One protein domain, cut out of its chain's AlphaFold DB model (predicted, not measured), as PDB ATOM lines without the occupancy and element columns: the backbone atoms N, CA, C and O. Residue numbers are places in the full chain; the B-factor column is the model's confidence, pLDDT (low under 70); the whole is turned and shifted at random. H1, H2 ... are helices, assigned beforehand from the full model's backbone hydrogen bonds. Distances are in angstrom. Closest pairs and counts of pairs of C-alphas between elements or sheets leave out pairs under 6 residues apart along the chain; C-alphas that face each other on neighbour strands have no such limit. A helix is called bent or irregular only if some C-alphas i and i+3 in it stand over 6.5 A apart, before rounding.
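This is residues 10 to 153 of the 262 residues of the protein "LAMI_0H06986g1_1" of Lachancea mirantina (UniProt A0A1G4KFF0). A long thin rod is built on one long helix, H2; H1 folds back beside the first part of H2 as a loose helical hairpin, and H6 packs on H1 at that same end. H4 crosses the later half of H2, the short H5 packs near its middle, and H3 lies at the far end of the rod, touching no helix, while residues 10 to 29, with no named element, lead from the H3 end of the rod to H1. The printed part has 144 residues with six named helices, H1 to H6 in order along the chain, and no named strand: the class is all helix. It is extended, with a radius of gyration of the C-alphas of 23.7 A and spans of 79 by 28 by 18 A.

Begin with H2, residues 57 to 92, the hub, which touches three other helices. With residues 75 to 87 alone it touches H4, residues 115 to 127, at a steep tilt of 44 degrees, opposite ways; look for the closest C-alphas at Thr 83 and Tyr 119, 5.4 A apart. With residues 71 to 75 alone it touches H5, residues 130 to 133, closest at the C-alphas of Ser 71 and Phe 133, 5.2 A. H1, residues 30 to 50, and H2 form a hairpin and only just touch, with 3 pairs of C-alphas within 8 A, the closest Phe 33 and Gln 70 at 7.7 A; the tilt is a shallow 16 degrees, opposite ways. H6, residues 139 to 150, touches H1 the same way at a shallow tilt of 18 degrees, with the C-alphas of Tyr 41 and Leu 140 closest at 7.0 A. H6 and H2 are close but not clearly touching. H3, residues 102 to 107, is apart from H2 and H4, among others. Of the three touching pairs with a tilt two are shallow, a mostly aligned packing, only just. In H1, H2, H3 and H4 every O i to N i+4 pair is within hydrogen-bond range, in H6 6 of 8, and H5 is too short for such a pair.

Find C-alpha 57 at (14.859, -55.578, -66.331); from there H2 runs 52.0 A to C-alpha 92 at (-0.313, -19.460, -32.155). H1 runs 30.7 A from C-alpha 30 at (1.449, -49.544, -45.890). H4 spans 18.2 A, H6 15.4 A, H3 8.7 A and H5 6.1 A. H6 is irregular, with C-alphas 145 and 148 7.0 A apart.

Look at Glu 100 and Asp 153 for the two C-alphas farthest apart, 79.6 A. The printed part has no cut. No link is long; those from H4 to H5 and H5 to H6 are tight. The mean pLDDT of the printed part is 91.3, and no printed residue is under 70.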
ATOM      1  N   PRO A  10     -13.554 -11.158 -44.327       87.12
ATOM      2  CA  PRO A  10     -12.098 -11.204 -44.272       87.12
ATOM      3  C   PRO A  10     -11.551 -12.307 -45.183       87.12
ATOM      4  O   PRO A  10     -12.132 -13.383 -45.307       87.12
ATOM      5  N   ASP A  11     -10.398 -12.043 -45.796       86.94
ATOM      6  CA  ASP A  11      -9.721 -12.981 -46.703       86.94
ATOM      7  C   ASP A  11      -9.156 -14.210 -45.958       86.94
ATOM      8  O   ASP A  11      -9.042 -15.307 -46.508       86.94
ATOM      9  N   THR A  12      -8.815 -14.037 -44.678       89.50
ATOM     10  CA  THR A  12      -8.265 -15.081 -43.803       89.50
ATOM     11  C   THR A  12      -8.673 -14.860 -42.362       89.50
ATOM     12  O   THR A  12      -8.726 -13.716 -41.917       89.50
ATOM     13  N   LEU A  13      -8.854 -15.948 -41.619       91.94
ATOM     14  CA  LEU A  13      -9.115 -15.925 -40.184       91.94
ATOM     15  C   LEU A  13      -8.181 -16.898 -39.457       91.94
ATOM     16  O   LEU A  13      -7.769 -17.898 -40.058       91.94
ATOM     17  N   PRO A  14      -7.857 -16.629 -38.182       92.19
ATOM     18  CA  PRO A  14      -7.037 -17.526 -37.388       92.19
ATOM     19  C   PRO A  14      -7.729 -18.880 -37.184       92.19
ATOM     20  O   PRO A  14      -8.951 -19.026 -37.291       92.19
ATOM     21  N   LEU A  15      -6.931 -19.899 -36.880       91.88
ATOM     22  CA  LEU A  15      -7.398 -21.254 -36.634       91.88
ATOM     23  C   LEU A  15      -8.348 -21.280 -35.431       91.88
ATOM     24  O   LEU A  15      -7.937 -21.143 -34.281       91.88
ATOM     25  N   HIS A  16      -9.626 -21.531 -35.700       89.25
ATOM     26  CA  HIS A  16     -10.625 -21.670 -34.649       89.25
ATOM     27  C   HIS A  16     -10.391 -22.948 -33.808       89.25
ATOM     28  O   HIS A  16     -10.121 -24.005 -34.391       89.25
ATOM     29  N   PRO A  17     -10.580 -22.925 -32.471       84.56
ATOM     30  CA  PRO A  17     -10.338 -24.083 -31.598       84.56
ATOM     31  C   PRO A  17     -11.150 -25.340 -31.945       84.56
ATOM     32  O   PRO A  17     -10.723 -26.457 -31.670       84.56
ATOM     33  N   GLN A  18     -12.326 -25.171 -32.558       85.75
ATOM     34  CA  GLN A  18     -13.184 -26.291 -32.975       85.75
ATOM     35  C   GLN A  18     -12.792 -26.880 -34.343       85.75
ATOM     36  O   GLN A  18     -13.312 -27.926 -34.738       85.75
ATOM     37  N   THR A  19     -11.882 -26.241 -35.081       85.38
ATOM     38  CA  THR A  19     -11.436 -26.726 -36.388       85.38
ATOM     39  C   THR A  19     -10.492 -27.911 -36.221       85.38
ATOM     40  O   THR A  19      -9.374 -27.797 -35.718       85.38
ATOM     41  N   SER A  20     -10.917 -29.082 -36.696       81.94
ATOM     42  CA  SER A  20     -10.118 -30.300 -36.578       81.94
ATOM     43  C   SER A  20      -9.182 -30.491 -37.774       81.94
ATOM     44  O   SER A  20      -9.501 -31.189 -38.737       81.94
ATOM     45  N   LEU A  21      -7.958 -29.962 -37.665       87.25
ATOM     46  CA  LEU A  21      -6.863 -30.318 -38.581       87.25
ATOM     47  C   LEU A  21      -6.421 -31.785 -38.427       87.25
ATOM     48  O   LEU A  21      -5.683 -32.302 -39.261       87.25
ATOM     49  N   GLN A  22      -6.856 -32.485 -37.373       83.75
ATOM     50  CA  GLN A  22      -6.508 -33.892 -37.142       83.75
ATOM     51  C   GLN A  22      -7.036 -34.818 -38.246       83.75
ATOM     52  O   GLN A  22      -6.397 -35.824 -38.546       83.75
ATOM     53  N   ARG A  23      -8.161 -34.462 -38.879       88.31
ATOM     54  CA  ARG A  23      -8.751 -35.241 -39.978       88.31
ATOM     55  C   ARG A  23      -7.977 -35.113 -41.288       88.31
ATOM     56  O   ARG A  23      -8.071 -36.004 -42.124       88.31
ATOM     57  N   TRP A  24      -7.201 -34.042 -41.458       91.25
ATOM     58  CA  TRP A  24      -6.323 -33.896 -42.610       91.25
ATOM     59  C   TRP A  24      -5.060 -34.730 -42.391       91.25
ATOM     60  O   TRP A  24      -4.175 -34.378 -41.603       91.25
ATOM     61  N   ARG A  25      -5.045 -35.896 -43.035       90.38
ATOM     62  CA  ARG A  25      -3.966 -36.884 -43.018       90.38
ATOM     63  C   ARG A  25      -3.923 -37.589 -44.375       90.38
ATOM     64  O   ARG A  25      -4.975 -37.694 -45.012       90.38
ATOM     65  N   PRO A  26      -2.753 -38.067 -44.824       90.88
ATOM     66  CA  PRO A  26      -2.693 -38.920 -46.003       90.88
ATOM     67  C   PRO A  26      -3.456 -40.228 -45.758       90.88
ATOM     68  O   PRO A  26      -3.609 -40.678 -44.617       90.88
ATOM     69  N   VAL A  27      -3.924 -40.845 -46.841       90.62
ATOM     70  CA  VAL A  27      -4.353 -42.246 -46.816       90.62
ATOM     71  C   VAL A  27      -3.090 -43.099 -46.755       90.62
ATOM     72  O   VAL A  27      -2.173 -42.879 -47.541       90.62
ATOM     73  N   SER A  28      -3.032 -44.022 -45.798       89.19
ATOM     74  CA  SER A  28      -1.910 -44.953 -45.669       89.19
ATOM     75  C   SER A  28      -2.126 -46.157 -46.582       89.19
ATOM     76  O   SER A  28      -3.207 -46.750 -46.554       89.19
ATOM     77  N   HIS A  29      -1.096 -46.534 -47.341       92.25
ATOM     78  CA  HIS A  29      -1.086 -47.744 -48.173       92.25
ATOM     79  C   HIS A  29      -0.061 -48.774 -47.688       92.25
ATOM     80  O   HIS A  29       0.295 -49.685 -48.434       92.25
ATOM     81  N   SER A  30       0.398 -48.674 -46.435       90.56
ATOM     82  CA  SER A  30       1.449 -49.544 -45.890       90.56
ATOM     83  C   SER A  30       1.128 -51.032 -46.058       90.56
ATOM     84  O   SER A  30       1.965 -51.778 -46.550       90.56
ATOM     85  N   SER A  31      -0.114 -51.449 -45.783       93.62
ATOM     86  CA  SER A  31      -0.532 -52.845 -45.975       93.62
ATOM     87  C   SER A  31      -0.503 -53.291 -47.439       93.62
ATOM     88  O   SER A  31      -0.169 -54.437 -47.726       93.62
ATOM     89  N   MET A  32      -0.831 -52.402 -48.381       94.69
ATOM     90  CA  MET A  32      -0.753 -52.709 -49.810       94.69
ATOM     91  C   MET A  32       0.703 -52.849 -50.248       94.69
ATOM     92  O   MET A  32       1.017 -53.743 -51.027       94.69
ATOM     93  N   PHE A  33       1.603 -52.016 -49.720       94.00
ATOM     94  CA  PHE A  33       3.031 -52.167 -49.977       94.00
ATOM     95  C   PHE A  33       3.589 -53.472 -49.416       94.00
ATOM     96  O   PHE A  33       4.368 -54.113 -50.113       94.00
ATOM     97  N   ASP A  34       3.176 -53.890 -48.220       91.81
ATOM     98  CA  ASP A  34       3.605 -55.166 -47.636       91.81
ATOM     99  C   ASP A  34       3.161 -56.354 -48.504       91.81
ATOM    100  O   ASP A  34       3.955 -57.257 -48.776       91.81
ATOM    101  N   ILE A  35       1.920 -56.321 -49.008       95.19
ATOM    102  CA  ILE A  35       1.406 -57.327 -49.949       95.19
ATOM    103  C   ILE A  35       2.256 -57.339 -51.219       95.19
ATOM    104  O   ILE A  35       2.779 -58.382 -51.595       95.19
ATOM    105  N   VAL A  36       2.456 -56.181 -51.856       95.62
ATOM    106  CA  VAL A  36       3.237 -56.095 -53.097       95.62
ATOM    107  C   VAL A  36       4.672 -56.583 -52.877       95.62
ATOM    108  O   VAL A  36       5.185 -57.341 -53.692       95.62
ATOM    109  N   GLN A  37       5.315 -56.226 -51.762       93.81
ATOM    110  CA  GLN A  37       6.649 -56.732 -51.417       93.81
ATOM    111  C   GLN A  37       6.680 -58.257 -51.247       93.81
ATOM    112  O   GLN A  37       7.668 -58.886 -51.633       93.81
ATOM    113  N   SER A  38       5.621 -58.852 -50.693       93.38
ATOM    114  CA  SER A  38       5.478 -60.308 -50.616       93.38
ATOM    115  C   SER A  38       5.375 -60.933 -52.008       93.38
ATOM    116  O   SER A  38       6.076 -61.900 -52.286       93.38
ATOM    117  N   GLU A  39       4.582 -60.351 -52.909       95.94
ATOM    118  CA  GLU A  39       4.460 -60.835 -54.292       95.94
ATOM    119  C   GLU A  39       5.798 -60.758 -55.046       95.94
ATOM    120  O   GLU A  39       6.187 -61.702 -55.732       95.94
ATOM    121  N   PHE A  40       6.567 -59.679 -54.861       96.25
ATOM    122  CA  PHE A  40       7.927 -59.587 -55.405       96.25
ATOM    123  C   PHE A  40       8.821 -60.731 -54.915       96.25
ATOM    124  O   PHE A  40       9.611 -61.270 -55.692       96.25
ATOM    125  N   TYR A  41       8.718 -61.100 -53.636       94.56
ATOM    126  CA  TYR A  41       9.496 -62.205 -53.088       94.56
ATOM    127  C   TYR A  41       9.132 -63.542 -53.740       94.56
ATOM    128  O   TYR A  41      10.033 -64.289 -54.121       94.56
ATOM    129  N   GLU A  42       7.840 -63.820 -53.917       95.44
ATOM    130  CA  GLU A  42       7.389 -65.050 -54.574       95.44
ATOM    131  C   GLU A  42       7.855 -65.114 -56.035       95.44
ATOM    132  O   GLU A  42       8.416 -66.127 -56.448       95.44
ATOM    133  N   VAL A  43       7.777 -64.011 -56.787       95.94
ATOM    134  CA  VAL A  43       8.300 -63.950 -58.166       95.94
ATOM    135  C   VAL A  43       9.808 -64.219 -58.213       95.94
ATOM    136  O   VAL A  43      10.284 -64.996 -59.042       95.94
ATOM    137  N   ILE A  44      10.589 -63.617 -57.311       95.81
ATOM    138  CA  ILE A  44      12.038 -63.863 -57.222       95.81
ATOM    139  C   ILE A  44      12.321 -65.335 -56.915       95.81
ATOM    140  O   ILE A  44      13.243 -65.930 -57.481       95.81
ATOM    141  N   LYS A  45      11.530 -65.934 -56.025       94.56
ATOM    142  CA  LYS A  45      11.648 -67.342 -55.662       94.56
ATOM    143  C   LYS A  45      11.344 -68.250 -56.850       94.56
ATOM    144  O   LYS A  45      12.113 -69.175 -57.102       94.56
ATOM    145  N   GLU A  46      10.286 -67.976 -57.607       94.62
ATOM    146  CA  GLU A  46       9.958 -68.704 -58.838       94.62
ATOM    147  C   GLU A  46      11.094 -68.617 -59.861       94.62
ATOM    148  O   GLU A  46      11.558 -69.649 -60.350       94.62
ATOM    149  N   ILE A  47      11.627 -67.414 -60.107       94.12
ATOM    150  CA  ILE A  47      12.796 -67.199 -60.975       94.12
ATOM    151  C   ILE A  47      13.987 -68.049 -60.507       94.12
ATOM    152  O   ILE A  47      14.618 -68.748 -61.304       94.12
ATOM    153  N   ALA A  48      14.278 -68.050 -59.205       93.38
ATOM    154  CA  ALA A  48      15.351 -68.858 -58.636       93.38
ATOM    155  C   ALA A  48      15.114 -70.369 -58.803       93.38
ATOM    156  O   ALA A  48      16.066 -71.120 -59.022       93.38
ATOM    157  N   MET A  49      13.861 -70.831 -58.738       92.88
ATOM    158  CA  MET A  49      13.510 -72.235 -58.969       92.88
ATOM    159  C   MET A  49      13.624 -72.665 -60.434       92.88
ATOM    160  O   MET A  49      13.832 -73.855 -60.677       92.88
ATOM    161  N   LEU A  50      13.512 -71.738 -61.391       91.44
ATOM    162  CA  LEU A  50      13.784 -72.013 -62.806       91.44
ATOM    163  C   LEU A  50      15.282 -72.250 -63.040       91.44
ATOM    164  O   LEU A  50      15.656 -73.112 -63.831       91.44
ATOM    165  N   GLY A  51      16.150 -71.514 -62.334       85.50
ATOM    166  CA  GLY A  51      17.607 -71.700 -62.374       85.50
ATOM    167  C   GLY A  51      18.274 -71.358 -63.712       85.50
ATOM    168  O   GLY A  51      19.457 -71.661 -63.895       85.50
ATOM    169  N   GLN A  52      17.529 -70.739 -64.629       86.25
ATOM    170  CA  GLN A  52      17.975 -70.323 -65.957       86.25
ATOM    171  C   GLN A  52      18.185 -68.801 -66.022       86.25
ATOM    172  O   GLN A  52      17.573 -68.066 -65.244       86.25
ATOM    173  N   PRO A  53      19.031 -68.306 -66.946       84.00
ATOM    174  CA  PRO A  53      19.156 -66.874 -67.199       84.00
ATOM    175  C   PRO A  53      17.824 -66.296 -67.694       84.00
ATOM    176  O   PRO A  53      17.254 -66.789 -68.666       84.00
ATOM    177  N   ILE A  54      17.343 -65.243 -67.036       90.31
ATOM    178  CA  ILE A  54      16.109 -64.529 -67.386       90.31
ATOM    179  C   ILE A  54      16.420 -63.033 -67.424       90.31
ATOM    180  O   ILE A  54      17.274 -62.546 -66.681       90.31
ATOM    181  N   ASP A  55      15.733 -62.300 -68.298       91.38
ATOM    182  CA  ASP A  55      15.790 -60.841 -68.304       91.38
ATOM    183  C   ASP A  55      15.113 -60.268 -67.051       91.38
ATOM    184  O   ASP A  55      13.893 -60.333 -66.897       91.38
ATOM    185  N   LEU A  56      15.916 -59.692 -66.155       92.56
ATOM    186  CA  LEU A  56      15.454 -59.120 -64.891       92.56
ATOM    187  C   LEU A  56      15.011 -57.657 -65.003       92.56
ATOM    188  O   LEU A  56      14.462 -57.126 -64.038       92.56
ATOM    189  N   ARG A  57      15.208 -57.000 -66.155       93.25
ATOM    190  CA  ARG A  57      14.859 -55.578 -66.331       93.25
ATOM    191  C   ARG A  57      13.391 -55.271 -66.004       93.25
ATOM    192  O   ARG A  57      13.158 -54.275 -65.325       93.25
ATOM    193  N   PRO A  58      12.393 -56.090 -66.403       95.31
ATOM    194  CA  PRO A  58      11.000 -55.834 -66.033       95.31
ATOM    195  C   PRO A  58      10.776 -55.851 -64.517       95.31
ATOM    196  O   PRO A  58      10.084 -54.983 -63.991       95.31
ATOM    197  N   LEU A  59      11.402 -56.799 -63.812       94.25
ATOM    198  CA  LEU A  59      11.309 -56.919 -62.356       94.25
ATOM    199  C   LEU A  59      11.980 -55.731 -61.653       94.25
ATOM    200  O   LEU A  59      11.408 -55.165 -60.725       94.25
ATOM    201  N   GLN A  60      13.169 -55.333 -62.116       92.88
ATOM    202  CA  GLN A  60      13.900 -54.176 -61.595       92.88
ATOM    203  C   GLN A  60      13.103 -52.881 -61.788       92.88
ATOM    204  O   GLN A  60      12.908 -52.138 -60.831       92.88
ATOM    205  N   ASN A  61      12.552 -52.658 -62.984       94.56
ATOM    206  CA  ASN A  61      11.727 -51.485 -63.273       94.56
ATOM    207  C   ASN A  61      10.468 -51.437 -62.395       94.56
ATOM    208  O   ASN A  61      10.145 -50.389 -61.841       94.56
ATOM    209  N   ALA A  62       9.773 -52.568 -62.234       96.12
ATOM    210  CA  ALA A  62       8.595 -52.645 -61.376       96.12
ATOM    211  C   ALA A  62       8.947 -52.366 -59.903       96.12
ATOM    212  O   ALA A  62       8.190 -51.708 -59.187       96.12
ATOM    213  N   TYR A  63      10.105 -52.841 -59.441       94.81
ATOM    214  CA  TYR A  63      10.577 -52.555 -58.092       94.81
ATOM    215  C   TYR A  63      10.934 -51.075 -57.909       94.81
ATOM    216  O   TYR A  63      10.535 -50.468 -56.918       94.81
ATOM    217  N   ASP A  64      11.597 -50.454 -58.883       92.69
ATOM    218  CA  ASP A  64      11.873 -49.015 -58.861       92.69
ATOM    219  C   ASP A  64      10.580 -48.189 -58.809       92.69
ATOM    220  O   ASP A  64      10.510 -47.171 -58.116       92.69
ATOM    221  N   GLU A  65       9.525 -48.622 -59.502       94.94
ATOM    222  CA  GLU A  65       8.201 -48.001 -59.415       94.94
ATOM    223  C   GLU A  65       7.577 -48.132 -58.023       94.94
ATOM    224  O   GLU A  65       7.029 -47.145 -57.513       94.94
ATOM    225  N   LEU A  66       7.705 -49.298 -57.379       94.38
ATOM    226  CA  LEU A  66       7.289 -49.502 -55.990       94.38
ATOM    227  C   LEU A  66       8.042 -48.552 -55.050       94.38
ATOM    228  O   LEU A  66       7.410 -47.858 -54.253       94.38
ATOM    229  N   ILE A  67       9.368 -48.463 -55.174       92.69
ATOM    230  CA  ILE A  67      10.191 -47.565 -54.353       92.69
ATOM    231  C   ILE A  67       9.779 -46.106 -54.559       92.69
ATOM    232  O   ILE A  67       9.558 -45.386 -53.587       92.69
ATOM    233  N   ARG A  68       9.565 -45.674 -55.809       92.44
ATOM    234  CA  ARG A  68       9.049 -44.327 -56.103       92.44
ATOM    235  C   ARG A  68       7.677 -44.094 -55.471       92.44
ATOM    236  O   ARG A  68       7.418 -42.993 -54.988       92.44
ATOM    237  N   ALA A  69       6.786 -45.086 -55.480       93.81
ATOM    238  CA  ALA A  69       5.474 -44.973 -54.848       93.81
ATOM    239  C   ALA A  69       5.580 -44.812 -53.325       93.81
ATOM    240  O   ALA A  69       4.946 -43.913 -52.771       93.81
ATOM    241  N   GLN A  70       6.435 -45.599 -52.672       93.81
ATOM    242  CA  GLN A  70       6.705 -45.485 -51.238       93.81
ATOM    243  C   GLN A  70       7.317 -44.129 -50.873       93.81
ATOM    244  O   GLN A  70       6.858 -43.475 -49.936       93.81
ATOM    245  N   SER A  71       8.292 -43.656 -51.655       92.25
ATOM    246  CA  SER A  71       8.880 -42.325 -51.483       92.25
ATOM    247  C   SER A  71       7.850 -41.205 -51.600       92.25
ATOM    248  O   SER A  71       7.898 -40.239 -50.838       92.25
ATOM    249  N   ARG A  72       6.893 -41.318 -52.534       91.81
ATOM    250  CA  ARG A  72       5.800 -40.343 -52.663       91.81
ATOM    251  C   ARG A  72       4.898 -40.331 -51.431       91.81
ATOM    252  O   ARG A  72       4.540 -39.245 -50.985       91.81
ATOM    253  N   GLU A  73       4.549 -41.493 -50.878       93.06
ATOM    254  CA  GLU A  73       3.721 -41.569 -49.665       93.06
ATOM    255  C   GLU A  73       4.436 -40.963 -48.457       93.06
ATOM    256  O   GLU A  73       3.850 -40.134 -47.759       93.06
ATOM    257  N   LEU A  74       5.716 -41.300 -48.256       92.44
ATOM    258  CA  LEU A  74       6.527 -40.723 -47.184       92.44
ATOM    259  C   LEU A  74       6.596 -39.198 -47.312       92.44
ATOM    260  O   LEU A  74       6.291 -38.482 -46.360       92.44
ATOM    261  N   ARG A  75       6.893 -38.694 -48.516       92.81
ATOM    262  CA  ARG A  75       6.915 -37.253 -48.793       92.81
ATOM    263  C   ARG A  75       5.569 -36.594 -48.513       92.81
ATOM    264  O   ARG A  75       5.531 -35.517 -47.930       92.81
ATOM    265  N   GLN A  76       4.463 -37.206 -48.928       93.00
ATOM    266  CA  GLN A  76       3.129 -36.654 -48.699       93.00
ATOM    267  C   GLN A  76       2.777 -36.622 -47.207       93.00
ATOM    268  O   GLN A  76       2.167 -35.655 -46.744       93.00
ATOM    269  N   ALA A  77       3.163 -37.655 -46.456       93.81
ATOM    270  CA  ALA A  77       2.971 -37.707 -45.015       93.81
ATOM    271  C   ALA A  77       3.756 -36.606 -44.302       93.81
ATOM    272  O   ALA A  77       3.156 -35.860 -43.526       93.81
ATOM    273  N   THR A  78       5.042 -36.445 -44.628       94.12
ATOM    274  CA  THR A  78       5.884 -35.364 -44.102       94.12
ATOM    275  C   THR A  78       5.335 -33.993 -44.490       94.12
ATOM    276  O   THR A  78       5.135 -33.152 -43.626       94.12
ATOM    277  N   LEU A  79       4.956 -33.786 -45.755       95.12
ATOM    278  CA  LEU A  79       4.371 -32.525 -46.217       95.12
ATOM    279  C   LEU A  79       3.124 -32.134 -45.417       95.12
ATOM    280  O   LEU A  79       3.008 -30.994 -44.975       95.12
ATOM    281  N   ILE A  80       2.183 -33.062 -45.221       95.44
ATOM    282  CA  ILE A  80       0.962 -32.778 -44.454       95.44
ATOM    283  C   ILE A  80       1.294 -32.539 -42.978       95.44
ATOM    284  O   ILE A  80       0.706 -31.650 -42.363       95.44
ATOM    285  N   HIS A  81       2.211 -33.322 -42.409       95.31
ATOM    286  CA  HIS A  81       2.663 -33.158 -41.032       95.31
ATOM    287  C   HIS A  81       3.262 -31.764 -40.806       95.31
ATOM    288  O   HIS A  81       2.730 -30.991 -40.006       95.31
ATOM    289  N   ASP A  82       4.276 -31.410 -41.586       95.56
ATOM    290  CA  ASP A  82       5.045 -30.177 -41.429       95.56
ATOM    291  C   ASP A  82       4.198 -28.952 -41.772       95.56
ATOM    292  O   ASP A  82       4.249 -27.944 -41.070       95.56
ATOM    293  N   THR A  83       3.312 -29.055 -42.774       96.81
ATOM    294  CA  THR A  83       2.339 -27.990 -43.062       96.81
ATOM    295  C   THR A  83       1.430 -27.748 -41.859       96.81
ATOM    296  O   THR A  83       1.131 -26.601 -41.531       96.81
ATOM    297  N   LYS A  84       0.962 -28.807 -41.184       95.62
ATOM    298  CA  LYS A  84       0.087 -28.673 -40.011       95.62
ATOM    299  C   LYS A  84       0.823 -28.082 -38.821       95.62
ATOM    300  O   LYS A  84       0.224 -27.271 -38.120       95.62
ATOM    301  N   GLU A  85       2.057 -28.501 -38.566       94.94
ATOM    302  CA  GLU A  85       2.871 -27.924 -37.494       94.94
ATOM    303  C   GLU A  85       3.179 -26.457 -37.770       94.94
ATOM    304  O   GLU A  85       2.853 -25.609 -36.944       94.94
ATOM    305  N   SER A  86       3.680 -26.139 -38.965       95.38
ATOM    306  CA  SER A  86       3.961 -24.765 -39.388       95.38
ATOM    307  C   SER A  86       2.716 -23.879 -39.293       95.38
ATOM    308  O   SER A  86       2.740 -22.835 -38.644       95.38
ATOM    309  N   TYR A  87       1.579 -24.332 -39.832       95.44
ATOM    310  CA  TYR A  87       0.326 -23.578 -39.780       95.44
ATOM    311  C   TYR A  87      -0.168 -23.350 -38.347       95.44
ATOM    312  O   TYR A  87      -0.658 -22.266 -38.032       95.44
ATOM    313  N   LYS A  88      -0.043 -24.345 -37.461       93.75
ATOM    314  CA  LYS A  88      -0.398 -24.188 -36.042       93.75
ATOM    315  C   LYS A  88       0.522 -23.199 -35.337       93.75
ATOM    316  O   LYS A  88       0.015 -22.356 -34.606       93.75
ATOM    317  N   ASN A  89       1.829 -23.288 -35.575       93.94
ATOM    318  CA  ASN A  89       2.814 -22.395 -34.975       93.94
ATOM    319  C   ASN A  89       2.551 -20.947 -35.404       93.94
ATOM    320  O   ASN A  89       2.381 -20.087 -34.546       93.94
ATOM    321  N   GLN A  90       2.354 -20.701 -36.704       93.88
ATOM    322  CA  GLN A  90       1.999 -19.371 -37.217       93.88
ATOM    323  C   GLN A  90       0.688 -18.839 -36.614       93.88
ATOM    324  O   GLN A  90       0.596 -17.666 -36.278       93.88
ATOM    325  N   ASN A  91      -0.330 -19.690 -36.430       93.00
ATOM    326  CA  ASN A  91      -1.588 -19.281 -35.793       93.00
ATOM    327  C   ASN A  91      -1.466 -19.029 -34.284       93.00
ATOM    328  O   ASN A  91      -2.274 -18.282 -33.744       93.00
ATOM    329  N   SER A  92      -0.502 -19.646 -33.599       89.50
ATOM    330  CA  SER A  92      -0.313 -19.460 -32.155       89.50
ATOM    331  C   SER A  92       0.249 -18.083 -31.788       89.50
ATOM    332  O   SER A  92       0.090 -17.640 -30.655       89.50
ATOM    333  N   GLU A  93       0.863 -17.402 -32.757       89.75
ATOM    334  CA  GLU A  93       1.439 -16.061 -32.614       89.75
ATOM    335  C   GLU A  93       0.428 -14.942 -32.923       89.75
ATOM    336  O   GLU A  93       0.744 -13.762 -32.773       89.75
ATOM    337  N   ILE A  94      -0.786 -15.297 -33.358       90.62
ATOM    338  CA  ILE A  94      -1.808 -14.360 -33.834       90.62
ATOM    339  C   ILE A  94      -2.946 -14.241 -32.818       90.62
ATOM    340  O   ILE A  94      -3.330 -15.208 -32.158       90.62
ATOM    341  N   GLU A  95      -3.515 -13.041 -32.713       90.00
ATOM    342  CA  GLU A  95      -4.627 -12.763 -31.812       90.00
ATOM    343  C   GLU A  95      -5.894 -13.560 -32.196       90.00
ATOM    344  O   GLU A  95      -6.306 -13.541 -33.361       90.00
ATOM    345  N   PRO A  96      -6.551 -14.259 -31.251       89.62
ATOM    346  CA  PRO A  96      -7.792 -14.977 -31.527       89.62
ATOM    347  C   PRO A  96      -8.887 -14.056 -32.074       89.62
ATOM    348  O   PRO A  96      -8.997 -12.905 -31.668       89.62
ATOM    349  N   LEU A  97      -9.742 -14.582 -32.953       91.31
ATOM    350  CA  LEU A  97     -10.874 -13.826 -33.489       91.31
ATOM    351  C   LEU A  97     -11.881 -13.477 -32.382       91.31
ATOM    352  O   LEU A  97     -12.413 -14.371 -31.718       91.31
ATOM    353  N   THR A  98     -12.194 -12.193 -32.248       91.38
ATOM    354  CA  THR A  98     -13.253 -11.651 -31.394       91.38
ATOM    355  C   THR A  98     -14.158 -10.718 -32.202       91.38
ATOM    356  O   THR A  98     -13.915 -10.452 -33.380       91.38
ATOM    357  N   LEU A  99     -15.246 -10.234 -31.596       90.12
ATOM    358  CA  LEU A  99     -16.120  -9.262 -32.261       90.12
ATOM    359  C   LEU A  99     -15.420  -7.908 -32.432       90.12
ATOM    360  O   LEU A  99     -15.689  -7.206 -33.401       90.12
ATOM    361  N   GLU A 100     -14.519  -7.563 -31.513       92.06
ATOM    362  CA  GLU A 100     -13.796  -6.293 -31.509       92.06
ATOM    363  C   GLU A 100     -12.729  -6.225 -32.608       92.06
ATOM    364  O   GLU A 100     -12.532  -5.160 -33.181       92.06
ATOM    365  N   ASN A 101     -12.080  -7.351 -32.932       91.88
ATOM    366  CA  ASN A 101     -11.007  -7.408 -33.933       91.88
ATOM    367  C   ASN A 101     -11.449  -7.966 -35.304       91.88
ATOM    368  O   ASN A 101     -10.633  -8.113 -36.215       91.88
ATOM    369  N   TRP A 102     -12.746  -8.251 -35.491       90.06
ATOM    370  CA  TRP A 102     -13.296  -8.740 -36.763       90.06
ATOM    371  C   TRP A 102     -13.004  -7.789 -37.929       90.06
ATOM    372  O   TRP A 102     -12.548  -8.216 -38.996       90.06
ATOM    373  N   ASP A 103     -13.248  -6.493 -37.723       91.69
ATOM    374  CA  ASP A 103     -13.018  -5.483 -38.754       91.69
ATOM    375  C   ASP A 103     -11.522  -5.303 -39.049       91.69
ATOM    376  O   ASP A 103     -11.163  -5.006 -40.187       91.69
ATOM    377  N   ASP A 104     -10.635  -5.579 -38.088       92.31
ATOM    378  CA  ASP A 104      -9.187  -5.548 -38.313       92.31
ATOM    379  C   ASP A 104      -8.731  -6.663 -39.259       92.31
ATOM    380  O   ASP A 104      -7.903  -6.421 -40.140       92.31
ATOM    381  N   TYR A 105      -9.306  -7.864 -39.146       91.25
ATOM    382  CA  TYR A 105      -9.088  -8.942 -40.116       91.25
ATOM    383  C   TYR A 105      -9.714  -8.639 -41.477       91.25
ATOM    384  O   TYR A 105      -9.137  -8.957 -42.519       91.25
ATOM    385  N   ARG A 106     -10.898  -8.017 -41.488       89.88
ATOM    386  CA  ARG A 106     -11.607  -7.656 -42.721       89.88
ATOM    387  C   ARG A 106     -10.854  -6.598 -43.522       89.88
ATOM    388  O   ARG A 106     -10.715  -6.735 -44.734       89.88
ATOM    389  N   ASN A 107     -10.344  -5.581 -42.837       89.38
ATOM    390  CA  ASN A 107      -9.607  -4.469 -43.432       89.38
ATOM    391  C   ASN A 107      -8.129  -4.817 -43.697       89.38
ATOM    392  O   ASN A 107      -7.417  -4.047 -44.340       89.38
ATOM    393  N   GLY A 108      -7.665  -5.977 -43.217       86.81
ATOM    394  CA  GLY A 108      -6.308  -6.479 -43.426       86.81
ATOM    395  C   GLY A 108      -5.248  -5.876 -42.502       86.81
ATOM    396  O   GLY A 108      -4.058  -6.053 -42.777       86.81
ATOM    397  N   THR A 109      -5.661  -5.185 -41.432       90.25
ATOM    398  CA  THR A 109      -4.789  -4.733 -40.334       90.25
ATOM    399  C   THR A 109      -4.193  -5.938 -39.607       90.25
ATOM    400  O   THR A 109      -2.988  -5.985 -39.374       90.25
ATOM    401  N   LEU A 110      -5.029  -6.941 -39.317       90.06
ATOM    402  CA  LEU A 110      -4.605  -8.260 -38.855       90.06
ATOM    403  C   LEU A 110      -4.697  -9.258 -40.010       90.06
ATOM    404  O   LEU A 110      -5.626  -9.222 -40.819       90.06
ATOM    405  N   LYS A 111      -3.719 -10.162 -40.103       90.44
ATOM    406  CA  LYS A 111      -3.674 -11.195 -41.145       90.44
ATOM    407  C   LYS A 111      -3.399 -12.547 -40.525       90.44
ATOM    408  O   LYS A 111      -2.464 -12.694 -39.743       90.44
ATOM    409  N   ALA A 112      -4.195 -13.530 -40.923       93.06
ATOM    410  CA  ALA A 112      -3.962 -14.918 -40.577       93.06
ATOM    411  C   ALA A 112      -3.292 -15.650 -41.746       93.06
ATOM    412  O   ALA A 112      -3.500 -15.288 -42.909       93.06
ATOM    413  N   PRO A 113      -2.476 -16.682 -41.481       94.19
ATOM    414  CA  PRO A 113      -1.878 -17.460 -42.549       94.19
ATOM    415  C   PRO A 113      -2.963 -18.203 -43.332       94.19
ATOM    416  O   PRO A 113      -3.949 -18.686 -42.774       94.19
ATOM    417  N   LYS A 114      -2.763 -18.356 -44.643       94.19
ATOM    418  CA  LYS A 114      -3.575 -19.255 -45.474       94.19
ATOM    419  C   LYS A 114      -2.954 -20.636 -45.457       94.19
ATOM    420  O   LYS A 114      -1.814 -20.791 -45.888       94.19
ATOM    421  N   LEU A 115      -3.726 -21.654 -45.081       93.88
ATOM    422  CA  LEU A 115      -3.252 -23.042 -45.106       93.88
ATOM    423  C   LEU A 115      -2.700 -23.447 -46.483       93.88
ATOM    424  O   LEU A 115      -1.691 -24.137 -46.562       93.88
ATOM    425  N   ALA A 116      -3.327 -22.979 -47.568       94.62
ATOM    426  CA  ALA A 116      -2.876 -23.238 -48.936       94.62
ATOM    427  C   ALA A 116      -1.495 -22.631 -49.250       94.62
ATOM    428  O   ALA A 116      -0.714 -23.238 -49.986       94.62
ATOM    429  N   ASN A 117      -1.173 -21.468 -48.672       96.06
ATOM    430  CA  ASN A 117       0.133 -20.830 -48.846       96.06
ATOM    431  C   ASN A 117       1.195 -21.596 -48.061       96.06
ATOM    432  O   ASN A 117       2.182 -22.018 -48.653       96.06
ATOM    433  N   VAL A 118       0.922 -21.896 -46.783       96.56
ATOM    434  CA  VAL A 118       1.829 -22.699 -45.944       96.56
ATOM    435  C   VAL A 118       2.096 -24.062 -46.585       96.56
ATOM    436  O   VAL A 118       3.234 -24.523 -46.613       96.56
ATOM    437  N   TYR A 119       1.072 -24.693 -47.166       96.56
ATOM    438  CA  TYR A 119       1.222 -25.945 -47.910       96.56
ATOM    439  C   TYR A 119       2.149 -25.799 -49.122       96.56
ATOM    440  O   TYR A 119       3.013 -26.643 -49.347       96.56
ATOM    441  N   SER A 120       1.975 -24.734 -49.907       96.75
ATOM    442  CA  SER A 120       2.774 -24.483 -51.111       96.75
ATOM    443  C   SER A 120       4.237 -24.186 -50.767       96.75
ATOM    444  O   SER A 120       5.132 -24.733 -51.407       96.75
ATOM    445  N   GLU A 121       4.480 -23.389 -49.726       96.06
ATOM    446  CA  GLU A 121       5.816 -23.086 -49.198       96.06
ATOM    447  C   GLU A 121       6.499 -24.350 -48.662       96.06
ATOM    448  O   GLU A 121       7.615 -24.676 -49.064       96.06
ATOM    449  N   THR A 122       5.800 -25.126 -47.826       95.19
ATOM    450  CA  THR A 122       6.314 -26.398 -47.288       95.19
ATOM    451  C   THR A 122       6.646 -27.368 -48.422       95.19
ATOM    452  O   THR A 122       7.699 -28.000 -48.418       95.19
ATOM    453  N   LYS A 123       5.787 -27.458 -49.445       95.19
ATOM    454  CA  LYS A 123       6.033 -28.297 -50.622       95.19
ATOM    455  C   LYS A 123       7.307 -27.883 -51.360       95.19
ATOM    456  O   LYS A 123       8.105 -28.756 -51.688       95.19
ATOM    457  N   GLN A 124       7.512 -26.586 -51.589       94.25
ATOM    458  CA  GLN A 124       8.719 -26.078 -52.247       94.25
ATOM    459  C   GLN A 124       9.988 -26.405 -51.455       94.25
ATOM    460  O   GLN A 124      10.987 -26.786 -52.056       94.25
ATOM    461  N   LEU A 125       9.949 -26.301 -50.124       91.69
ATOM    462  CA  LEU A 125      11.082 -26.658 -49.265       91.69
ATOM    463  C   LEU A 125      11.419 -28.152 -49.366       91.69
ATOM    464  O   LEU A 125      12.576 -28.508 -49.566       91.69
ATOM    465  N   LEU A 126      10.416 -29.033 -49.305       89.94
ATOM    466  CA  LEU A 126      10.638 -30.485 -49.395       89.94
ATOM    467  C   LEU A 126      11.064 -30.944 -50.801       89.94
ATOM    468  O   LEU A 126      11.642 -32.018 -50.953       89.94
ATOM    469  N   GLU A 127      10.789 -30.161 -51.846       89.19
ATOM    470  CA  GLU A 127      11.258 -30.451 -53.206       89.19
ATOM    471  C   GLU A 127      12.762 -30.190 -53.397       89.19
ATOM    472  O   GLU A 127      13.338 -30.722 -54.347       89.19
ATOM    473  N   GLN A 128      13.410 -29.446 -52.491       88.44
ATOM    474  CA  GLN A 128      14.847 -29.142 -52.559       88.44
ATOM    475  C   GLN A 128      15.737 -30.341 -52.211       88.44
ATOM    476  O   GLN A 128      16.866 -30.410 -52.694       88.44
ATOM    477  N   ASP A 129      15.231 -31.302 -51.431       84.94
ATOM    478  CA  ASP A 129      15.941 -32.543 -51.106       84.94
ATOM    479  C   ASP A 129      15.075 -33.781 -51.398       84.94
ATOM    480  O   ASP A 129      14.425 -34.348 -50.514       84.94
ATOM    481  N   PRO A 130      15.050 -34.249 -52.658       75.31
ATOM    482  CA  PRO A 130      14.308 -35.446 -53.019       75.31
ATOM    483  C   PRO A 130      14.826 -36.726 -52.353       75.31
ATOM    484  O   PRO A 130      14.047 -37.672 -52.210       75.31
ATOM    485  N   ALA A 131      16.112 -36.769 -51.982       79.31
ATOM    486  CA  ALA A 131      16.786 -37.959 -51.466       79.31
ATOM    487  C   ALA A 131      16.413 -38.257 -50.006       79.31
ATOM    488  O   ALA A 131      16.424 -39.423 -49.606       79.31
ATOM    489  N   ALA A 132      15.984 -37.242 -49.250       83.00
ATOM    490  CA  ALA A 132      15.483 -37.389 -47.882       83.00
ATOM    491  C   ALA A 132      14.276 -38.342 -47.752       83.00
ATOM    492  O   ALA A 132      14.003 -38.849 -46.665       83.00
ATOM    493  N   PHE A 133      13.557 -38.617 -48.847       86.38
ATOM    494  CA  PHE A 133      12.321 -39.413 -48.843       86.38
ATOM    495  C   PHE A 133      12.493 -40.826 -49.405       86.38
ATOM    496  O   PHE A 133      11.534 -41.426 -49.895       86.38
ATOM    497  N   MET A 134      13.702 -41.375 -49.369       84.75
ATOM    498  CA  MET A 134      13.920 -42.765 -49.758       84.75
ATOM    499  C   MET A 134      13.446 -43.717 -48.651       84.75
ATOM    500  O   MET A 134      13.796 -43.512 -47.486       84.75
ATOM    501  N   PRO A 135      12.670 -44.771 -48.975       83.50
ATOM    502  CA  PRO A 135      12.363 -45.801 -47.995       83.50
ATOM    503  C   PRO A 135      13.660 -46.478 -47.525       83.50
ATOM    504  O   PRO A 135      14.633 -46.557 -48.286       83.50
ATOM    505  N   PRO A 136      13.692 -46.986 -46.282       80.19
ATOM    506  CA  PRO A 136      14.851 -47.702 -45.774       80.19
ATOM    507  C   PRO A 136      15.160 -48.911 -46.660       80.19
ATOM    508  O   PRO A 136      14.258 -49.572 -47.179       80.19
ATOM    509  N   VAL A 137      16.451 -49.223 -46.807       76.75
ATOM    510  CA  VAL A 137      16.891 -50.425 -47.522       76.75
ATOM    511  C   VAL A 137      16.297 -51.647 -46.830       76.75
ATOM    512  O   VAL A 137      16.606 -51.929 -45.673       76.75
ATOM    513  N   ASN A 138      15.444 -52.371 -47.551       83.00
ATOM    514  CA  ASN A 138      14.838 -53.606 -47.079       83.00
ATOM    515  C   ASN A 138      15.541 -54.830 -47.679       83.00
ATOM    516  O   ASN A 138      16.356 -54.726 -48.600       83.00
ATOM    517  N   ASP A 139      15.223 -56.010 -47.150       85.81
ATOM    518  CA  ASP A 139      15.817 -57.259 -47.630       85.81
ATOM    519  C   ASP A 139      15.497 -57.516 -49.105       85.81
ATOM    520  O   ASP A 139      16.342 -58.034 -49.826       85.81
ATOM    521  N   LEU A 140      14.330 -57.079 -49.587       90.50
ATOM    522  CA  LEU A 140      13.943 -57.231 -50.986       90.50
ATOM    523  C   LEU A 140      14.899 -56.499 -51.943       90.50
ATOM    524  O   LEU A 140      15.283 -57.082 -52.955       90.50
ATOM    525  N   LYS A 141      15.355 -55.284 -51.602       89.56
ATOM    526  CA  LYS A 141      16.373 -54.568 -52.392       89.56
ATOM    527  C   LYS A 141      17.629 -55.417 -52.552       89.56
ATOM    528  O   LYS A 141      18.114 -55.593 -53.663       89.56
ATOM    529  N   LYS A 142      18.114 -55.985 -51.443       89.12
ATOM    530  CA  LYS A 142      19.313 -56.835 -51.431       89.12
ATOM    531  C   LYS A 142      19.132 -58.053 -52.333       89.12
ATOM    532  O   LYS A 142      20.045 -58.396 -53.073       89.12
ATOM    533  N   LEU A 143      17.955 -58.686 -52.302       92.69
ATOM    534  CA  LEU A 143      17.650 -59.826 -53.172       92.69
ATOM    535  C   LEU A 143      17.648 -59.425 -54.650       92.69
ATOM    536  O   LEU A 143      18.262 -60.117 -55.454       92.69
ATOM    537  N   ILE A 144      17.005 -58.309 -55.003       91.56
ATOM    538  CA  ILE A 144      16.923 -57.828 -56.390       91.56
ATOM    539  C   ILE A 144      18.303 -57.436 -56.927       91.56
ATOM    540  O   ILE A 144      18.630 -57.805 -58.055       91.56
ATOM    541  N   THR A 145      19.133 -56.757 -56.128       90.06
ATOM    542  CA  THR A 145      20.519 -56.437 -56.508       90.06
ATOM    543  C   THR A 145      21.368 -57.700 -56.660       90.06
ATOM    544  O   THR A 145      22.172 -57.798 -57.581       90.06
ATOM    545  N   ALA A 146      21.186 -58.689 -55.782       90.94
ATOM    546  CA  ALA A 146      21.950 -59.934 -55.803       90.94
ATOM    547  C   ALA A 146      21.570 -60.872 -56.957       90.94
ATOM    548  O   ALA A 146      22.418 -61.627 -57.440       90.94
ATOM    549  N   LEU A 147      20.300 -60.847 -57.376       92.19
ATOM    550  CA  LEU A 147      19.705 -61.829 -58.282       92.19
ATOM    551  C   LEU A 147      20.485 -62.039 -59.595       92.19
ATOM    552  O   LEU A 147      20.726 -63.201 -59.922       92.19
ATOM    553  N   PRO A 148      20.947 -60.997 -60.323       91.38
ATOM    554  CA  PRO A 148      21.729 -61.176 -61.548       91.38
ATOM    555  C   PRO A 148      23.006 -61.999 -61.332       91.38
ATOM    556  O   PRO A 148      23.340 -62.849 -62.154       91.38
ATOM    557  N   PHE A 149      23.693 -61.784 -60.207       91.06
ATOM    558  CA  PHE A 149      24.947 -62.464 -59.883       91.06
ATOM    559  C   PHE A 149      24.697 -63.924 -59.507       91.06
ATOM    560  O   PHE A 149      25.298 -64.832 -60.079       91.06
ATOM    561  N   ILE A 150      23.742 -64.169 -58.603       92.56
ATOM    562  CA  ILE A 150      23.460 -65.530 -58.129       92.56
ATOM    563  C   ILE A 150      22.770 -66.394 -59.195       92.56
ATOM    564  O   ILE A 150      22.937 -67.613 -59.191       92.56
ATOM    565  N   LEU A 151      22.028 -65.783 -60.130       92.19
ATOM    566  CA  LEU A 151      21.493 -66.465 -61.312       92.19
ATOM    567  C   LEU A 151      22.566 -66.819 -62.329       92.19
ATOM    568  O   LEU A 151      22.295 -67.671 -63.169       92.19
ATOM    569  N   GLN A 152      23.744 -66.196 -62.289       90.19
ATOM    570  CA  GLN A 152      24.894 -66.603 -63.089       90.19
ATOM    571  C   GLN A 152      25.670 -67.709 -62.370       90.19
ATOM    572  O   GLN A 152      25.895 -68.778 -62.946       90.19
ATOM    573  N   ASP A 153      25.987 -67.511 -61.095       90.94
ATOM    574  CA  ASP A 153      26.626 -68.505 -60.242       90.94
ATOM    575  C   ASP A 153      26.078 -68.414 -58.804       90.94
ATOM    576  O   ASP A 153      26.331 -67.428 -58.114       90.94
TER     577      ASP A 153